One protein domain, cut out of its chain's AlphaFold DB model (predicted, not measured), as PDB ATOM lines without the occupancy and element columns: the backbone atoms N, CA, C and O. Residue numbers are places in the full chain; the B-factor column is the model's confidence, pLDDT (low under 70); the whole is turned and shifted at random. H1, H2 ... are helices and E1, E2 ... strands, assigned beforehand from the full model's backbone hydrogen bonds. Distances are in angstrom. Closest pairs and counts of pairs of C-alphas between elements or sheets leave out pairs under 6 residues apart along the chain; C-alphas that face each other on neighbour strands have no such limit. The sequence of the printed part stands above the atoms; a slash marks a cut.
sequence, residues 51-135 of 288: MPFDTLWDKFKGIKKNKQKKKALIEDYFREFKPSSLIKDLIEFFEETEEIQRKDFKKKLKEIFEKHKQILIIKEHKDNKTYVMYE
ATOM      1  N   MET A  51     144.053 120.531 142.354       92.56
ATOM      2  CA  MET A  51     144.393 121.320 143.528       92.56
ATOM      3  C   MET A  51     145.611 122.215 143.271       92.56
ATOM      4  O   MET A  51     146.683 121.699 142.947       92.56
ATOM      5  N   PRO A  52     145.500 123.545 143.451       93.12
ATOM      6  CA  PRO A  52     146.652 124.435 143.375       93.12
ATOM      7  C   PRO A  52     147.603 124.205 144.551       93.12
ATOM      8  O   PRO A  52     147.165 124.149 145.702       93.12
ATOM      9  N   PHE A  53     148.915 124.221 144.304       94.75
ATOM     10  CA  PHE A  53     149.902 124.205 145.398       94.75
ATOM     11  C   PHE A  53     149.752 125.410 146.331       94.75
ATOM     12  O   PHE A  53     150.041 125.327 147.520       94.75
ATOM     13  N   ASP A  54     149.245 126.526 145.809       92.44
ATOM     14  CA  ASP A  54     148.905 127.701 146.607       92.44
ATOM     15  C   ASP A  54     147.816 127.433 147.646       92.44
ATOM     16  O   ASP A  54     147.883 127.964 148.749       92.44
ATOM     17  N   THR A  55     146.847 126.571 147.335       91.69
ATOM     18  CA  THR A  55     145.810 126.186 148.302       91.69
ATOM     19  C   THR A  55     146.396 125.356 149.440       91.69
ATOM     20  O   THR A  55     146.039 125.573 150.599       91.69
ATOM     21  N   LEU A  56     147.328 124.449 149.133       92.69
ATOM     22  CA  LEU A  56     148.057 123.687 150.149       92.69
ATOM     23  C   LEU A  56     148.929 124.597 151.011       92.69
ATOM     24  O   LEU A  56     148.910 124.470 152.231       92.69
ATOM     25  N   TRP A  57     149.636 125.543 150.391       94.19
ATOM     26  CA  TRP A  57     150.441 126.541 151.094       94.19
ATOM     27  C   TRP A  57     149.605 127.380 152.065       94.19
ATOM     28  O   TRP A  57     149.954 127.487 153.239       94.19
ATOM     29  N   ASP A  58     148.490 127.949 151.600       92.38
ATOM     30  CA  ASP A  58     147.629 128.802 152.423       92.38
ATOM     31  C   ASP A  58     147.080 128.034 153.638       92.38
ATOM     32  O   ASP A  58     147.039 128.565 154.750       92.38
ATOM     33  N   LYS A  59     146.704 126.762 153.447       91.38
ATOM     34  CA  LYS A  59     146.222 125.888 154.527       91.38
ATOM     35  C   LYS A  59     147.336 125.479 155.479       91.38
ATOM     36  O   LYS A  59     147.140 125.551 156.686       91.38
ATOM     37  N   PHE A  60     148.498 125.102 154.950       92.25
ATOM     38  CA  PHE A  60     149.680 124.775 155.742       92.25
ATOM     39  C   PHE A  60     150.075 125.949 156.645       92.25
ATOM     40  O   PHE A  60     150.184 125.779 157.856       92.25
ATOM     41  N   LYS A  61     150.196 127.156 156.074       91.50
ATOM     42  CA  LYS A  61     150.553 128.378 156.807       91.50
ATOM     43  C   LYS A  61     149.508 128.759 157.863       91.50
ATOM     44  O   LYS A  61     149.852 129.335 158.891       91.50
ATOM     45  N   GLY A  62     148.233 128.455 157.617       87.94
ATOM     46  CA  GLY A  62     147.147 128.697 158.569       87.94
ATOM     47  C   GLY A  62     147.161 127.770 159.791       87.94
ATOM     48  O   GLY A  62     146.512 128.070 160.796       87.94
ATOM     49  N   ILE A  63     147.892 126.654 159.740       89.56
ATOM     50  CA  ILE A  63     148.004 125.706 160.848       89.56
ATOM     51  C   ILE A  63     149.226 126.084 161.696       89.56
ATOM     52  O   ILE A  63     150.354 126.102 161.213       89.56
ATOM     53  N   LYS A  64     149.003 126.368 162.989       79.19
ATOM     54  CA  LYS A  64     150.078 126.569 163.988       79.19
ATOM     55  C   LYS A  64     150.971 125.314 164.095       79.19
ATOM     56  O   LYS A  64     150.692 124.313 163.447       79.19
ATOM     57  N   LYS A  65     152.003 125.313 164.950       81.75
ATOM     58  CA  LYS A  65     152.866 124.138 165.236       81.75
ATOM     59  C   LYS A  65     152.090 122.962 165.877       81.75
ATOM     60  O   LYS A  65     152.281 122.627 167.037       81.75
ATOM     61  N   ASN A  66     151.157 122.361 165.141       91.44
ATOM     62  CA  ASN A  66     150.288 121.267 165.551       91.44
ATOM     63  C   ASN A  66     150.351 120.172 164.481       91.44
ATOM     64  O   ASN A  66     149.685 120.259 163.446       91.44
ATOM     65  N   LYS A  67     151.166 119.148 164.751       91.62
ATOM     66  CA  LYS A  67     151.391 118.014 163.846       91.62
ATOM     67  C   LYS A  67     150.092 117.281 163.508       91.62
ATOM     68  O   LYS A  67     149.792 117.086 162.337       91.62
ATOM     69  N   GLN A  68     149.243 117.030 164.508       92.38
ATOM     70  CA  GLN A  68     147.961 116.344 164.319       92.38
ATOM     71  C   GLN A  68     147.042 117.062 163.316       92.38
ATOM     72  O   GLN A  68     146.454 116.417 162.453       92.38
ATOM     73  N   LYS A  69     146.944 118.398 163.378       91.69
ATOM     74  CA  LYS A  69     146.155 119.188 162.417       91.69
ATOM     75  C   LYS A  69     146.754 119.169 161.013       91.69
ATOM     76  O   LYS A  69     146.007 119.170 160.040       91.69
ATOM     77  N   LYS A  70     148.082 119.156 160.899       92.44
ATOM     78  CA  LYS A  70     148.769 119.066 159.606       92.44
ATOM     79  C   LYS A  70     148.596 117.692 158.957       92.44
ATOM     80  O   LYS A  70     148.314 117.622 157.766       92.44
ATOM     81  N   LYS A  71     148.679 116.623 159.749       93.94
ATOM     82  CA  LYS A  71     148.340 115.267 159.318       93.94
ATOM     83  C   LYS A  71     146.893 115.183 158.837       93.94
ATOM     84  O   LYS A  71     146.664 114.772 157.704       93.94
ATOM     85  N   ALA A  72     145.943 115.643 159.656       90.94
ATOM     86  CA  ALA A  72     144.525 115.646 159.302       90.94
ATOM     87  C   ALA A  72     144.263 116.407 157.991       90.94
ATOM     88  O   ALA A  72     143.544 115.909 157.137       90.94
ATOM     89  N   LEU A  73     144.928 117.552 157.773       91.25
ATOM     90  CA  LEU A  73     144.840 118.293 156.511       91.25
ATOM     91  C   LEU A  73     145.203 117.420 155.297       91.25
ATOM     92  O   LEU A  73     144.467 117.419 154.315       91.25
ATOM     93  N   ILE A  74     146.331 116.707 155.332       93.69
ATOM     94  CA  ILE A  74     146.753 115.864 154.204       93.69
ATOM     95  C   ILE A  74     145.786 114.699 153.999       93.69
ATOM     96  O   ILE A  74     145.404 114.407 152.866       93.69
ATOM     97  N   GLU A  75     145.368 114.059 155.086       91.12
ATOM     98  CA  GLU A  75     144.441 112.932 155.043       91.12
ATOM     99  C   GLU A  75     143.071 113.349 154.480       91.12
ATOM    100  O   GLU A  75     142.558 112.679 153.587       91.12
ATOM    101  N   ASP A  76     142.532 114.494 154.900       86.75
ATOM    102  CA  ASP A  76     141.249 115.036 154.431       86.75
ATOM    103  C   ASP A  76     141.233 115.359 152.933       86.75
ATOM    104  O   ASP A  76     140.170 115.414 152.303       86.75
ATOM    105  N   TYR A  77     142.394 115.660 152.352       87.75
ATOM    106  CA  TYR A  77     142.495 115.956 150.932       87.75
ATOM    107  C   TYR A  77     142.828 114.712 150.122       87.75
ATOM    108  O   TYR A  77     142.146 114.445 149.140       87.75
ATOM    109  N   PHE A  78     143.839 113.942 150.505       90.75
ATOM    110  CA  PHE A  78     144.445 112.974 149.597       90.75
ATOM    111  C   PHE A  78     144.154 111.515 149.929       90.75
ATOM    112  O   PHE A  78     144.371 110.680 149.054       90.75
ATOM    113  N   ARG A  79     143.648 111.190 151.129       88.12
ATOM    114  CA  ARG A  79     143.480 109.794 151.577       88.12
ATOM    115  C   ARG A  79     142.689 108.936 150.594       88.12
ATOM    116  O   ARG A  79     143.092 107.810 150.332       88.12
ATOM    117  N   GLU A  80     141.595 109.476 150.070       83.88
ATOM    118  CA  GLU A  80     140.672 108.733 149.204       83.88
ATOM    119  C   GLU A  80     141.122 108.699 147.733       83.88
ATOM    120  O   GLU A  80     140.593 107.919 146.950       83.88
ATOM    121  N   PHE A  81     142.100 109.527 147.344       86.00
ATOM    122  CA  PHE A  81     142.484 109.713 145.938       86.00
ATOM    123  C   PHE A  81     143.897 109.253 145.600       86.00
ATOM    124  O   PHE A  81     144.192 108.951 144.445       86.00
ATOM    125  N   LYS A  82     144.802 109.245 146.581       91.44
ATOM    126  CA  LYS A  82     146.242 109.125 146.344       91.44
ATOM    127  C   LYS A  82     146.831 107.859 146.967       91.44
ATOM    128  O   LYS A  82     146.333 107.388 147.987       91.44
ATOM    129  N   PRO A  83     147.933 107.322 146.407       92.25
ATOM    130  CA  PRO A  83     148.629 106.184 147.000       92.25
ATOM    131  C   PRO A  83     149.066 106.462 148.443       92.25
ATOM    132  O   PRO A  83     149.562 107.548 148.753       92.25
ATOM    133  N   SER A  84     148.965 105.460 149.320       94.31
ATOM    134  CA  SER A  84     149.349 105.594 150.735       94.31
ATOM    135  C   SER A  84     150.813 106.004 150.928       94.31
ATOM    136  O   SER A  84     151.126 106.712 151.882       94.31
ATOM    137  N   SER A  85     151.704 105.616 150.007       96.44
ATOM    138  CA  SER A  85     153.114 106.023 150.010       96.44
ATOM    139  C   SER A  85     153.290 107.531 149.809       96.44
ATOM    140  O   SER A  85     154.080 108.152 150.513       96.44
ATOM    141  N   LEU A  86     152.523 108.132 148.897       96.62
ATOM    142  CA  LEU A  86     152.530 109.573 148.658       96.62
ATOM    143  C   LEU A  86     151.966 110.331 149.861       96.62
ATOM    144  O   LEU A  86     152.531 111.332 150.288       96.62
ATOM    145  N   ILE A  87     150.864 109.834 150.426       96.44
ATOM    146  CA  ILE A  87     150.244 110.427 151.617       96.44
ATOM    147  C   ILE A  87     151.235 110.436 152.784       96.44
ATOM    148  O   ILE A  87     151.348 111.451 153.467       96.44
ATOM    149  N   LYS A  88     151.981 109.344 152.988       97.56
ATOM    150  CA  LYS A  88     153.004 109.255 154.035       97.56
ATOM    151  C   LYS A  88     154.085 110.328 153.866       97.56
ATOM    152  O   LYS A  88     154.319 111.076 154.809       97.56
ATOM    153  N   ASP A  89     154.672 110.445 152.674       98.00
ATOM    154  CA  ASP A  89     155.719 111.438 152.394       98.00
ATOM    155  C   ASP A  89     155.205 112.884 152.551       98.00
ATOM    156  O   ASP A  89     155.923 113.761 153.031       98.00
ATOM    157  N   LEU A  90     153.946 113.150 152.175       97.44
ATOM    158  CA  LEU A  90     153.312 114.456 152.382       97.44
ATOM    159  C   LEU A  90     153.080 114.759 153.869       97.44
ATOM    160  O   LEU A  90     153.305 115.893 154.290       97.44
ATOM    161  N   ILE A  91     152.633 113.774 154.658       97.12
ATOM    162  CA  ILE A  91     152.449 113.923 156.109       97.12
ATOM    163  C   ILE A  91     153.791 114.221 156.773       97.12
ATOM    164  O   ILE A  91     153.878 115.204 157.503       97.12
ATOM    165  N   GLU A  92     154.824 113.430 156.478       97.25
ATOM    166  CA  GLU A  92     156.181 113.611 157.010       97.25
ATOM    167  C   GLU A  92     156.691 115.025 156.715       97.25
ATOM    168  O   GLU A  92     156.996 115.787 157.633       97.25
ATOM    169  N   PHE A  93     156.623 115.445 155.447       97.12
ATOM    170  CA  PHE A  93     156.992 116.799 155.051       97.12
ATOM    171  C   PHE A  93     156.221 117.873 155.835       97.12
ATOM    172  O   PHE A  93     156.818 118.827 156.335       97.12
ATOM    173  N   PHE A  94     154.901 117.746 155.977       95.50
ATOM    174  CA  PHE A  94     154.096 118.757 156.665       95.50
ATOM    175  C   PHE A  94     154.387 118.798 158.174       95.50
ATOM    176  O   PHE A  94     154.485 119.888 158.751       95.50
ATOM    177  N   GLU A  95     154.504 117.643 158.825       94.69
ATOM    178  CA  GLU A  95     154.733 117.532 160.268       94.69
ATOM    179  C   GLU A  95     156.117 118.028 160.691       94.69
ATOM    180  O   GLU A  95     156.228 118.645 161.755       94.69
ATOM    181  N   GLU A  96     157.141 117.795 159.870       93.00
ATOM    182  CA  GLU A  96     158.528 118.188 160.145       93.00
ATOM    183  C   GLU A  96     158.832 119.639 159.765       93.00
ATOM    184  O   GLU A  96     159.708 120.272 160.354       93.00
ATOM    185  N   THR A  97     158.085 120.208 158.819       91.69
ATOM    186  CA  THR A  97     158.319 121.583 158.372       91.69
ATOM    187  C   THR A  97     157.734 122.590 159.360       91.69
ATOM    188  O   THR A  97     156.513 122.750 159.442       91.69
ATOM    189  N   GLU A  98     158.577 123.316 160.094       85.00
ATOM    190  CA  GLU A  98     158.138 124.405 160.981       85.00
ATOM    191  C   GLU A  98     158.063 125.754 160.263       85.00
ATOM    192  O   GLU A  98     156.990 126.351 160.180       85.00
ATOM    193  N   GLU A  99     159.191 126.204 159.713       87.38
ATOM    194  CA  GLU A  99     159.316 127.441 158.948       87.38
ATOM    195  C   GLU A  99     159.926 127.134 157.584       87.38
ATOM    196  O   GLU A  99     160.949 126.463 157.473       87.38
ATOM    197  N   ILE A 100     159.277 127.611 156.526       93.88
ATOM    198  CA  ILE A 100     159.736 127.434 155.152       93.88
ATOM    199  C   ILE A 100     159.219 128.593 154.305       93.88
ATOM    200  O   ILE A 100     158.104 129.085 154.512       93.88
ATOM    201  N   GLN A 101     160.006 129.040 153.331       95.62
ATOM    202  CA  GLN A 101     159.521 130.026 152.376       95.62
ATOM    203  C   GLN A 101     158.537 129.381 151.394       95.62
ATOM    204  O   GLN A 101     158.682 128.224 151.002       95.62
ATOM    205  N   ARG A 102     157.550 130.155 150.921       94.38
ATOM    206  CA  ARG A 102     156.525 129.678 149.968       94.38
ATOM    207  C   ARG A 102     157.132 129.005 148.734       94.38
ATOM    208  O   ARG A 102     156.585 128.023 148.239       94.38
ATOM    209  N   LYS A 103     158.243 129.549 148.226       94.44
ATOM    210  CA  LYS A 103     158.952 129.021 147.054       94.44
ATOM    211  C   LYS A 103     159.507 127.620 147.326       94.44
ATOM    212  O   LYS A 103     159.246 126.711 146.540       94.44
ATOM    213  N   ASP A 104     160.196 127.440 148.448       96.06
ATOM    214  CA  ASP A 104     160.812 126.163 148.823       96.06
ATOM    215  C   ASP A 104     159.762 125.114 149.181       96.06
ATOM    216  O   ASP A 104     159.884 123.959 148.785       96.06
ATOM    217  N   PHE A 105     158.662 125.527 149.817       96.00
ATOM    218  CA  PHE A 105     157.518 124.653 150.072       96.00
ATOM    219  C   PHE A 105     156.934 124.086 148.775       96.00
ATOM    220  O   PHE A 105     156.741 122.878 148.646       96.00
ATOM    221  N   LYS A 106     156.687 124.948 147.779       95.19
ATOM    222  CA  LYS A 106     156.185 124.518 146.467       95.19
ATOM    223  C   LYS A 106     157.177 123.618 145.738       95.19
ATOM    224  O   LYS A 106     156.757 122.646 145.113       95.19
ATOM    225  N   LYS A 107     158.475 123.928 145.819       95.69
ATOM    226  CA  LYS A 107     159.532 123.087 145.253       95.69
ATOM    227  C   LYS A 107     159.516 121.698 145.895       95.69
ATOM    228  O   LYS A 107     159.524 120.708 145.175       95.69
ATOM    229  N   LYS A 108     159.398 121.620 147.224       97.06
ATOM    230  CA  LYS A 108     159.373 120.340 147.932       97.06
ATOM    231  C   LYS A 108     158.119 119.522 147.634       97.06
ATOM    232  O   LYS A 108     158.220 118.323 147.403       97.06
ATOM    233  N   LEU A 109     156.957 120.174 147.549       96.50
ATOM    234  CA  LEU A 109     155.731 119.532 147.066       96.50
ATOM    235  C   LEU A 109     155.926 118.936 145.671       96.50
ATOM    236  O   LEU A 109     155.572 117.781 145.453       96.50
ATOM    237  N   LYS A 110     156.504 119.708 144.742       96.31
ATOM    238  CA  LYS A 110     156.783 119.250 143.378       96.31
ATOM    239  C   LYS A 110     157.638 117.980 143.385       96.31
ATOM    240  O   LYS A 110     157.221 116.988 142.800       96.31
ATOM    241  N   GLU A 111     158.753 117.988 144.119       97.06
ATOM    242  CA  GLU A 111     159.640 116.825 144.268       97.06
ATOM    243  C   GLU A 111     158.896 115.585 144.796       97.06
ATOM    244  O   GLU A 111     159.071 114.487 144.269       97.06
ATOM    245  N   ILE A 112     158.044 115.749 145.817       97.81
ATOM    246  CA  ILE A 112     157.267 114.644 146.398       97.81
ATOM    247  C   ILE A 112     156.264 114.092 145.375       97.81
ATOM    248  O   ILE A 112     156.205 112.884 145.164       97.81
ATOM    249  N   PHE A 113     155.492 114.947 144.705       96.25
ATOM    250  CA  PHE A 113     154.519 114.491 143.709       96.25
ATOM    251  C   PHE A 113     155.194 113.804 142.507       96.25
ATOM    252  O   PHE A 113     154.733 112.745 142.078       96.25
ATOM    253  N   GLU A 114     156.314 114.338 142.012       94.81
ATOM    254  CA  GLU A 114     157.093 113.738 140.918       94.81
ATOM    255  C   GLU A 114     157.699 112.383 141.314       94.81
ATOM    256  O   GLU A 114     157.614 111.427 140.542       94.81
ATOM    257  N   LYS A 115     158.223 112.253 142.544       96.75
ATOM    258  CA  LYS A 115     158.723 110.979 143.099       96.75
ATOM    259  C   LYS A 115     157.669 109.867 143.026       96.75
ATOM    260  O   LYS A 115     158.007 108.720 142.743       96.75
ATOM    261  N   HIS A 116     156.397 110.201 143.247       95.19
ATOM    262  CA  HIS A 116     155.266 109.261 143.185       95.19
ATOM    263  C   HIS A 116     154.560 109.242 141.821       95.19
ATOM    264  O   HIS A 116     153.404 108.818 141.732       95.19
ATOM    265  N   LYS A 117     155.244 109.696 140.760       91.88
ATOM    266  CA  LYS A 117     154.763 109.704 139.366       91.88
ATOM    267  C   LYS A 117     153.395 110.374 139.199       91.88
ATOM    268  O   LYS A 117     152.596 109.967 138.361       91.88
ATOM    269  N   GLN A 118     153.098 111.376 140.022       91.75
ATOM    270  CA  GLN A 118     151.851 112.119 139.908       91.75
ATOM    271  C   GLN A 118     151.957 113.142 138.784       91.75
ATOM    272  O   GLN A 118     152.967 113.833 138.649       91.75
ATOM    273  N   ILE A 119     150.889 113.270 138.003       88.50
ATOM    274  CA  ILE A 119     150.817 114.260 136.932       88.50
ATOM    275  C   ILE A 119     150.655 115.651 137.551       88.50
ATOM    276  O   ILE A 119     149.725 115.920 138.321       88.50
ATOM    277  N   LEU A 120     151.567 116.547 137.177       90.56
ATOM    278  CA  LEU A 120     151.520 117.959 137.526       90.56
ATOM    279  C   LEU A 120     151.038 118.777 136.335       90.56
ATOM    280  O   LEU A 120     151.500 118.606 135.208       90.56
ATOM    281  N   ILE A 121     150.127 119.704 136.602       87.69
ATOM    282  CA  ILE A 121     149.584 120.625 135.608       87.69
ATOM    283  C   ILE A 121     150.253 121.974 135.835       87.69
ATOM    284  O   ILE A 121     150.185 122.530 136.936       87.69
ATOM    285  N   ILE A 122     150.889 122.514 134.799       86.50
ATOM    286  CA  ILE A 122     151.495 123.847 134.825       86.50
ATOM    287  C   ILE A 122     150.651 124.750 133.933       86.50
ATOM    288  O   ILE A 122     150.521 124.503 132.737       86.50
ATOM    289  N   LYS A 123     150.056 125.791 134.518       83.69
ATOM    290  CA  LYS A 123     149.290 126.781 133.753       83.69
ATOM    291  C   LYS A 123     150.166 127.987 133.463       83.69
ATOM    292  O   LYS A 123     150.224 128.918 134.265       83.69
ATOM    293  N   GLU A 124     150.822 127.967 132.308       78.50
ATOM    294  CA  GLU A 124     151.700 129.051 131.844       78.50
ATOM    295  C   GLU A 124     150.956 130.395 131.795       78.50
ATOM    296  O   GLU A 124     151.423 131.391 132.341       78.50
ATOM    297  N   HIS A 125     149.718 130.391 131.287       76.94
ATOM    298  CA  HIS A 125     148.840 131.566 131.222       76.94
ATOM    299  C   HIS A 125     148.378 132.099 132.600       76.94
ATOM    300  O   HIS A 125     147.732 133.141 132.673       76.94
ATOM    301  N   LYS A 126     148.691 131.405 133.705       77.25
ATOM    302  CA  LYS A 126     148.420 131.837 135.089       77.25
ATOM    303  C   LYS A 126     149.709 131.899 135.906       77.25
ATOM    304  O   LYS A 126     149.752 131.347 137.006       77.25
ATOM    305  N   ASP A 127     150.730 132.574 135.377       81.81
ATOM    306  CA  ASP A 127     152.008 132.827 136.065       81.81
ATOM    307  C   ASP A 127     152.701 131.528 136.515       81.81
ATOM    308  O   ASP A 127     153.116 131.363 137.662       81.81
ATOM    309  N   ASN A 128     152.723 130.533 135.619       82.31
ATOM    310  CA  ASN A 128     153.321 129.215 135.858       82.31
ATOM    311  C   ASN A 128     152.830 128.510 137.136       82.31
ATOM    312  O   ASN A 128     153.547 127.703 137.738       82.31
ATOM    313  N   LYS A 129     151.591 128.784 137.570       86.94
ATOM    314  CA  LYS A 129     151.007 128.107 138.730       86.94
ATOM    315  C   LYS A 129     150.970 126.598 138.503       86.94
ATOM    316  O   LYS A 129     150.553 126.120 137.446       86.94
ATOM    317  N   THR A 130     151.393 125.868 139.529       91.06
ATOM    318  CA  THR A 130     151.425 124.405 139.547       91.06
ATOM    319  C   THR A 130     150.230 123.857 140.310       91.06
ATOM    320  O   THR A 130     149.879 124.338 141.396       91.06
ATOM    321  N   TYR A 131     149.628 122.827 139.735       92.56
ATOM    322  CA  TYR A 131     148.487 122.117 140.280       92.56
ATOM    323  C   TYR A 131     148.764 120.615 140.231       92.56
ATOM    324  O   TYR A 131     149.511 120.144 139.373       92.56
ATOM    325  N   VAL A 132     148.137 119.868 141.130       92.94
ATOM    326  CA  VAL A 132     148.079 118.403 141.073       92.94
ATOM    327  C   VAL A 132     146.668 117.967 140.706       92.94
ATOM    328  O   VAL A 132     145.705 118.657 141.051       92.94
ATOM    329  N   MET A 133     146.537 116.837 140.011       93.38
ATOM    330  CA  MET A 133     145.240 116.184 139.815       93.38
ATOM    331  C   MET A 133     144.530 115.962 141.149       93.38
ATOM    332  O   MET A 133     145.176 115.624 142.150       93.38
ATOM    333  N   TYR A 134     143.221 116.202 141.150       93.31
ATOM    334  CA  TYR A 134     142.410 116.119 142.351       93.31
ATOM    335  C   TYR A 134     140.973 115.702 142.051       93.31
ATOM    336  O   TYR A 134     140.430 116.128 141.034       93.31
ATOM    337  N   GLU A 135     140.357 114.932 142.950       94.12
ATOM    338  CA  GLU A 135     138.942 114.532 142.907       94.12
ATOM    339  C   GLU A 135     138.538 113.950 141.538       94.12
ATOM    340  O   GLU A 135     138.916 112.821 141.238       94.12
TER     341      GLU A 135
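Overview. This is residues 51 to 135 of the 288 residues of the protein "RE_R_Pab1 domain-containing protein" of Candidatus Pacearchaeota archaeon CG_4_9_14_3_um_filter_30_11 (UniProt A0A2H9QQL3). Four helices stand round a core: H1 is crossed steeply to H4, while H2, H3 and H4 fold back and forth. The hairpin of E1 and E2 sits at one end, by H1 and H4. The printed part has 85 residues, four named helices, then two antiparallel strands; it is mostly helix and compact, with radius of gyration of the C-alphas 12.2 A and spans 36 by 27 by 20 A.

Arrangement. H1, residues 53 to 62, touches H4, residues 102 to 115, at 57 degrees; their closest C-alphas, Phe 53 and Lys 106, are 6.4 A apart. H2, residues 67 to 78, and H3, residues 84 to 96, form a hairpin; their closest C-alphas, Lys 67 and Glu 95, are 4.9 A apart. H3 and H4 form another, touching with residues 86 to 90 and 109 to 113 alone; their closest C-alphas, Asp 89 and Ile 112, are 7.0 A apart. E1, residues 120 to 123, and E2, residues 129 to 133, form a hairpin; N 121 and O 131, 2.9 A apart, are within hydrogen-bond range. Each O i to N i+4 pair in H1, H2, H3 and H4 is within range.

Along the chain. H1 begins at C-alpha 53 (149.902, 124.205, 145.398); H4 spans 20.0 A; E2 ends at C-alpha 133 (145.240, 116.184, 139.815).

Size, cuts and confidence. The C-alphas farthest apart, Gln 68 and His 125, are 36.4 A apart. The printed part has no cut, and no printed residue is under 70.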